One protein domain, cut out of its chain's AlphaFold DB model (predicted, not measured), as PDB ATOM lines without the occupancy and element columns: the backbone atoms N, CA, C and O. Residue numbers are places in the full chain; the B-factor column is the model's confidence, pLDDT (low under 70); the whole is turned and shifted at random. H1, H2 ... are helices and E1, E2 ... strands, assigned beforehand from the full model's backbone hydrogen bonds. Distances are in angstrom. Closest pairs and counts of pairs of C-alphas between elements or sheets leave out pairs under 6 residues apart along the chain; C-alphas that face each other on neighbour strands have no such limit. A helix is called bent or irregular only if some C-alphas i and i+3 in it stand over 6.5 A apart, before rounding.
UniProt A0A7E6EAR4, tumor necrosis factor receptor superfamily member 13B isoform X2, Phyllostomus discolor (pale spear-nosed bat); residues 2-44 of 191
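Overview. This is residues 2 to 44 of the 191 residues of the protein "tumor necrosis factor receptor superfamily member 13B isoform X2" of Phyllostomus discolor (pale spear-nosed bat) (UniProt A0A7E6EAR4). A small hairpin of two strands, E1 and E2, lies toward one end of an elongated domain, and one short helix, H1, extends away toward the other, with its first residues beside E1. The link of residues 20 to 29 joins the two parts, and residues 2 to 7 come before E1 at the opening of the printed part, with no named element in them. The printed part has 43 residues with two named strands and one named helix, in the order E1, E2, H1, and the sheet, of order E1 - E2, is antiparallel. The class is mixed, helices and strands, though under half of the residues, 20 of 43, are in named elements. The whole is compact by its radius of gyration of the C-alphas, 10.5 A, and it spans 34 by 19 by 13 A.

Along the chain. Start with the sheet: find C-alpha 8 at (-35.111, -18.154, -36.730), where strand E1 begins; it covers residues 8 to 11 and measures 9.4 A from first to last C-alpha. Strand E2 covers residues 16 to 19 and measures 10.1 A; look for its first C-alpha, that of Val 16, at (-29.320, -11.035, -33.531). Then go on to helix H1, residues 30 to 41, which runs 17.4 A to the C-alpha of Cys 41 at (-47.998, -31.006, -35.028). H1 is irregular: C-alphas 31 and 34 are 7.4 A apart, against about 5 A in a regular helix.

Arrangement. Look first at the hairpin of E1 and E2, antiparallel neighbours with an angle of 139 degrees between their N-to-C directions. C-alphas 8 and 19 face each other at 4.4 A, and C-alphas 11 and 16 face each other at 5.6 A. Across the pair you will find N 9 and O 18 at 2.8 A and N 11 and O 16 at 3.0 A, both within hydrogen-bond range. From the sheet go out to H1: its closest C-alphas to E1 are those of Tyr 9 and Ser 31, 6.2 A apart, and 4 pairs of C-alphas of E1 and H1 lie within 8 A. The centres of E1 and H1 are 13.6 A apart. Along the backbone of H1, 6 of 8 O i to N i+4 pairs are within hydrogen-bond range.

Size, cuts and confidence. Compare the first and last printed residues: the C-alphas of Glu 2 and Glu 44 are 34.3 A apart, the two farthest apart in the domain. The printed part has no cut. The link from E1 to E2, with 4 residues between them, is tight, and the link from E2 to H1, with 10 residues between them, is short. The mean pLDDT of the printed part is 86.4, and residue 2 is the one printed residue under 70.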
ATOM      1  N   GLU A   2     -28.850  -9.646 -44.586       67.88
ATOM      2  CA  GLU A   2     -29.385 -10.965 -44.909       67.88
ATOM      3  C   GLU A   2     -30.538 -11.290 -43.950       67.88
ATOM      4  O   GLU A   2     -30.424 -11.023 -42.750       67.88
ATOM      5  N   PRO A   3     -31.675 -11.793 -44.458       77.12
ATOM      6  CA  PRO A   3     -32.743 -12.274 -43.597       77.12
ATOM      7  C   PRO A   3     -32.239 -13.463 -42.772       77.12
ATOM      8  O   PRO A   3     -31.450 -14.274 -43.257       77.12
ATOM      9  N   CYS A   4     -32.709 -13.576 -41.527       83.19
ATOM     10  CA  CYS A   4     -32.396 -14.734 -40.692       83.19
ATOM     11  C   CYS A   4     -32.766 -16.043 -41.412       83.19
ATOM     12  O   CYS A   4     -33.771 -16.079 -42.132       83.19
ATOM     13  N   PRO A   5     -31.991 -17.121 -41.202       82.56
ATOM     14  CA  PRO A   5     -32.278 -18.418 -41.797       82.56
ATOM     15  C   PRO A   5     -33.627 -18.970 -41.321       82.56
ATOM     16  O   PRO A   5     -34.206 -18.519 -40.326       82.56
ATOM     17  N   ASN A   6     -34.123 -19.977 -42.044       74.19
ATOM     18  CA  ASN A   6     -35.353 -20.678 -41.690       74.19
ATOM     19  C   ASN A   6     -35.303 -21.123 -40.217       74.19
ATOM     20  O   ASN A   6     -34.251 -21.519 -39.722       74.19
ATOM     21  N   GLU A   7     -36.447 -21.067 -39.529       84.81
ATOM     22  CA  GLU A   7     -36.586 -21.444 -38.106       84.81
ATOM     23  C   GLU A   7     -35.980 -20.446 -37.098       84.81
ATOM     24  O   GLU A   7     -35.936 -20.719 -35.892       84.81
ATOM     25  N   GLN A   8     -35.573 -19.260 -37.566       88.38
ATOM     26  CA  GLN A   8     -35.111 -18.154 -36.730       88.38
ATOM     27  C   GLN A   8     -35.901 -16.862 -36.996       88.38
ATOM     28  O   GLN A   8     -36.505 -16.670 -38.052       88.38
ATOM     29  N   TYR A   9     -35.914 -15.960 -36.018       86.06
ATOM     30  CA  TYR A   9     -36.464 -14.613 -36.143       86.06
ATOM     31  C   TYR A   9     -35.420 -13.577 -35.744       86.06
ATOM     32  O   TYR A   9     -34.550 -13.844 -34.919       86.06
ATOM     33  N   TRP A  10     -35.518 -12.390 -36.334       87.38
ATOM     34  CA  TRP A  10     -34.682 -11.258 -35.958       87.38
ATOM     35  C   TRP A  10     -35.223 -10.611 -34.685       87.38
ATOM     36  O   TRP A  10     -36.391 -10.216 -34.645       87.38
ATOM     37  N   ASP A  11     -34.382 -10.502 -33.661       86.75
ATOM     38  CA  ASP A  11     -34.704  -9.772 -32.441       86.75
ATOM     39  C   ASP A  11     -34.158  -8.340 -32.529       86.75
ATOM     40  O   ASP A  11     -32.945  -8.123 -32.535       86.75
ATOM     41  N   ASN A  12     -35.050  -7.347 -32.595       83.88
ATOM     42  CA  ASN A  12     -34.670  -5.934 -32.688       83.88
ATOM     43  C   ASN A  12     -33.951  -5.413 -31.435       83.88
ATOM     44  O   ASN A  12     -33.250  -4.408 -31.526       83.88
ATOM     45  N   LEU A  13     -34.152  -6.043 -30.275       87.12
ATOM     46  CA  LEU A  13     -33.532  -5.603 -29.029       87.12
ATOM     47  C   LEU A  13     -32.075  -6.063 -28.961       87.12
ATOM     48  O   LEU A  13     -31.201  -5.309 -28.542       87.12
ATOM     49  N   LEU A  14     -31.824  -7.297 -29.399       86.19
ATOM     50  CA  LEU A  14     -30.507  -7.930 -29.343       86.19
ATOM     51  C   LEU A  14     -29.719  -7.804 -30.658       86.19
ATOM     52  O   LEU A  14     -28.537  -8.132 -30.683       86.19
ATOM     53  N   ASN A  15     -30.353  -7.323 -31.735       86.88
ATOM     54  CA  ASN A  15     -29.793  -7.241 -33.090       86.88
ATOM     55  C   ASN A  15     -29.142  -8.559 -33.546       86.88
ATOM     56  O   ASN A  15     -28.073  -8.569 -34.157       86.88
ATOM     57  N   VAL A  16     -29.789  -9.681 -33.221       89.69
ATOM     58  CA  VAL A  16     -29.320 -11.035 -33.531       89.69
ATOM     59  C   VAL A  16     -30.497 -11.933 -33.919       89.69
ATOM     60  O   VAL A  16     -31.640 -11.698 -33.518       89.69
ATOM     61  N   CYS A  17     -30.222 -12.974 -34.703       89.31
ATOM     62  CA  CYS A  17     -31.204 -14.008 -35.011       89.31
ATOM     63  C   CYS A  17     -31.355 -14.982 -33.830       89.31
ATOM     64  O   CYS A  17     -30.373 -15.549 -33.352       89.31
ATOM     65  N   HIS A  18     -32.591 -15.218 -33.392       88.44
ATOM     66  CA  HIS A  18     -32.939 -16.179 -32.344       88.44
ATOM     67  C   HIS A  18     -33.807 -17.319 -32.885       88.44
ATOM     68  O   HIS A  18     -34.602 -17.137 -33.803       88.44
ATOM     69  N   SER A  19     -33.685 -18.513 -32.294       90.06
ATOM     70  CA  SER A  19     -34.507 -19.672 -32.671       90.06
ATOM     71  C   SER A  19     -35.981 -19.463 -32.325       90.06
ATOM     72  O   SER A  19     -36.328 -19.074 -31.211       90.06
ATOM     73  N   CYS A  20     -36.862 -19.838 -33.251       89.88
ATOM     74  CA  CYS A  20     -38.306 -19.821 -33.043       89.88
ATOM     75  C   CYS A  20     -38.787 -20.794 -31.948       89.88
ATOM     76  O   CYS A  20     -39.898 -20.644 -31.442       89.88
ATOM     77  N   ARG A  21     -37.986 -21.799 -31.563       89.69
ATOM     78  CA  ARG A  21     -38.418 -22.901 -30.683       89.69
ATOM     79  C   ARG A  21     -38.852 -22.443 -29.287       89.69
ATOM     80  O   ARG A  21     -39.815 -22.988 -28.754       89.69
ATOM     81  N   SER A  22     -38.171 -21.455 -28.707       86.69
ATOM     82  CA  SER A  22     -38.445 -20.955 -27.350       86.69
ATOM     83  C   SER A  22     -39.711 -20.099 -27.259       86.69
ATOM     84  O   SER A  22     -40.311 -20.003 -26.193       86.69
ATOM     85  N   ILE A  23     -40.157 -19.515 -28.373       87.75
ATOM     86  CA  ILE A  23     -41.281 -18.568 -28.402       87.75
ATOM     87  C   ILE A  23     -42.583 -19.170 -28.938       87.75
ATOM     88  O   ILE A  23     -43.614 -18.502 -28.921       87.75
ATOM     89  N   CYS A  24     -42.576 -20.440 -29.364       88.50
ATOM     90  CA  CYS A  24     -43.763 -21.120 -29.896       88.50
ATOM     91  C   CYS A  24     -44.919 -21.271 -28.893       88.50
ATOM     92  O   CYS A  24     -46.045 -21.523 -29.314       88.50
ATOM     93  N   ASN A  25     -44.661 -21.116 -27.590       85.88
ATOM     94  CA  ASN A  25     -45.687 -21.126 -26.539       85.88
ATOM     95  C   ASN A  25     -46.164 -19.710 -26.149       85.88
ATOM     96  O   ASN A  25     -47.053 -19.571 -25.313       85.88
ATOM     97  N   HIS A  26     -45.562 -18.665 -26.721       83.75
ATOM     98  CA  HIS A  26     -45.841 -17.262 -26.417       83.75
ATOM     99  C   HIS A  26     -46.321 -16.525 -27.678       83.75
ATOM    100  O   HIS A  26     -46.940 -17.111 -28.565       83.75
ATOM    101  N   ARG A  27     -46.078 -15.213 -27.762       85.38
ATOM    102  CA  ARG A  27     -46.467 -14.376 -28.898       85.38
ATOM    103  C   ARG A  27     -45.595 -14.706 -30.111       85.38
ATOM    104  O   ARG A  27     -44.477 -14.214 -30.219       85.38
ATOM    105  N   ILE A  28     -46.117 -15.537 -31.011       84.12
ATOM    106  CA  ILE A  28     -45.378 -16.072 -32.162       84.12
ATOM    107  C   ILE A  28     -45.218 -14.994 -33.255       84.12
ATOM    108  O   ILE A  28     -46.221 -14.521 -33.797       84.12
ATOM    109  N   PRO A  29     -43.984 -14.623 -33.638       83.25
ATOM    110  CA  PRO A  29     -43.711 -13.785 -34.797       83.25
ATOM    111  C   PRO A  29     -44.165 -14.461 -36.093       83.25
ATOM    112  O   PRO A  29     -44.147 -15.688 -36.216       83.25
ATOM    113  N   ARG A  30     -44.510 -13.662 -37.111       83.75
ATOM    114  CA  ARG A  30     -44.972 -14.191 -38.408       83.75
ATOM    115  C   ARG A  30     -43.950 -15.110 -39.084       83.75
ATOM    116  O   ARG A  30     -44.344 -16.105 -39.684       83.75
ATOM    117  N   SER A  31     -42.655 -14.819 -38.950       83.25
ATOM    118  CA  SER A  31     -41.573 -15.659 -39.487       83.25
ATOM    119  C   SER A  31     -41.546 -17.059 -38.865       83.25
ATOM    120  O   SER A  31     -41.233 -18.034 -39.538       83.25
ATOM    121  N   CYS A  32     -41.947 -17.176 -37.598       88.25
ATOM    122  CA  CYS A  32     -41.929 -18.425 -36.844       88.25
ATOM    123  C   CYS A  32     -43.227 -19.228 -36.936       88.25
ATOM    124  O   CYS A  32     -43.270 -20.363 -36.468       88.25
ATOM    125  N   THR A  33     -44.299 -18.676 -37.513       88.56
ATOM    126  CA  THR A  33     -45.630 -19.302 -37.466       88.56
ATOM    127  C   THR A  33     -45.644 -20.700 -38.090       88.56
ATOM    128  O   THR A  33     -46.187 -21.626 -37.491       88.56
ATOM    129  N   ALA A  34     -45.011 -20.880 -39.252       87.50
ATOM    130  CA  ALA A  34     -44.954 -22.181 -39.924       87.50
ATOM    131  C   ALA A  34     -44.170 -23.220 -39.103       87.50
ATOM    132  O   ALA A  34     -44.641 -24.339 -38.916       87.50
ATOM    133  N   PHE A  35     -43.020 -22.820 -38.552       89.88
ATOM    134  CA  PHE A  35     -42.187 -23.678 -37.710       89.88
ATOM    135  C   PHE A  35     -42.886 -24.061 -36.401       89.88
ATOM    136  O   PHE A  35     -42.898 -25.220 -36.007       89.88
ATOM    137  N   CYS A  36     -43.529 -23.111 -35.726       90.62
ATOM    138  CA  CYS A  36     -44.248 -23.416 -34.493       90.62
ATOM    139  C   CYS A  36     -45.470 -24.306 -34.741       90.62
ATOM    140  O   CYS A  36     -45.764 -25.184 -33.926       90.62
ATOM    141  N   LYS A  37     -46.159 -24.129 -35.879       91.12
ATOM    142  CA  LYS A  37     -47.268 -25.002 -36.278       91.12
ATOM    143  C   LYS A  37     -46.778 -26.426 -36.558       91.12
ATOM    144  O   LYS A  37     -47.380 -27.367 -36.047       91.12
ATOM    145  N   SER A  38     -45.673 -26.594 -37.289       91.50
ATOM    146  CA  SER A  38     -45.095 -27.921 -37.541       91.50
ATOM    147  C   SER A  38     -44.616 -28.590 -36.254       91.50
ATOM    148  O   SER A  38     -44.915 -29.757 -36.009       91.50
ATOM    149  N   LEU A  39     -43.954 -27.835 -35.377       90.62
ATOM    150  CA  LEU A  39     -43.417 -28.349 -34.123       90.62
ATOM    151  C   LEU A  39     -44.524 -28.783 -33.156       90.62
ATOM    152  O   LEU A  39     -44.384 -29.806 -32.490       90.62
ATOM    153  N   ASN A  40     -45.645 -28.058 -33.108       90.19
ATOM    154  CA  ASN A  40     -46.825 -28.496 -32.362       90.19
ATOM    155  C   ASN A  40     -47.493 -29.722 -32.994       90.19
ATOM    156  O   ASN A  40     -47.954 -30.591 -32.264       90.19
ATOM    157  N   CYS A  41     -47.473 -29.842 -34.320       92.44
ATOM    158  CA  CYS A  41     -47.998 -31.006 -35.028       92.44
ATOM    159  C   CYS A  41     -47.354 -32.319 -34.581       92.44
ATOM    160  O   CYS A  41     -48.037 -33.305 -34.325       92.44
ATOM    161  N   HIS A  42     -46.027 -32.308 -34.452       87.12
ATOM    162  CA  HIS A  42     -45.254 -33.477 -34.042       87.12
ATOM    163  C   HIS A  42     -45.437 -33.846 -32.564       87.12
ATOM    164  O   HIS A  42     -45.046 -34.942 -32.167       87.12
ATOM    165  N   LYS A  43     -46.027 -32.965 -31.739       88.19
ATOM    166  CA  LYS A  43     -46.395 -33.308 -30.356       88.19
ATOM    167  C   LYS A  43     -47.599 -34.252 -30.313       88.19
ATOM    168  O   LYS A  43     -47.731 -35.014 -29.358       88.19
ATOM    169  N   GLU A  44     -48.470 -34.206 -31.320       85.81
ATOM    170  CA  GLU A  44     -49.627 -35.092 -31.416       85.81
ATOM    171  C   GLU A  44     -49.217 -36.438 -32.029       85.81
ATOM    172  O   GLU A  44     -48.645 -36.511 -33.119       85.81
TER     173      GLU A  44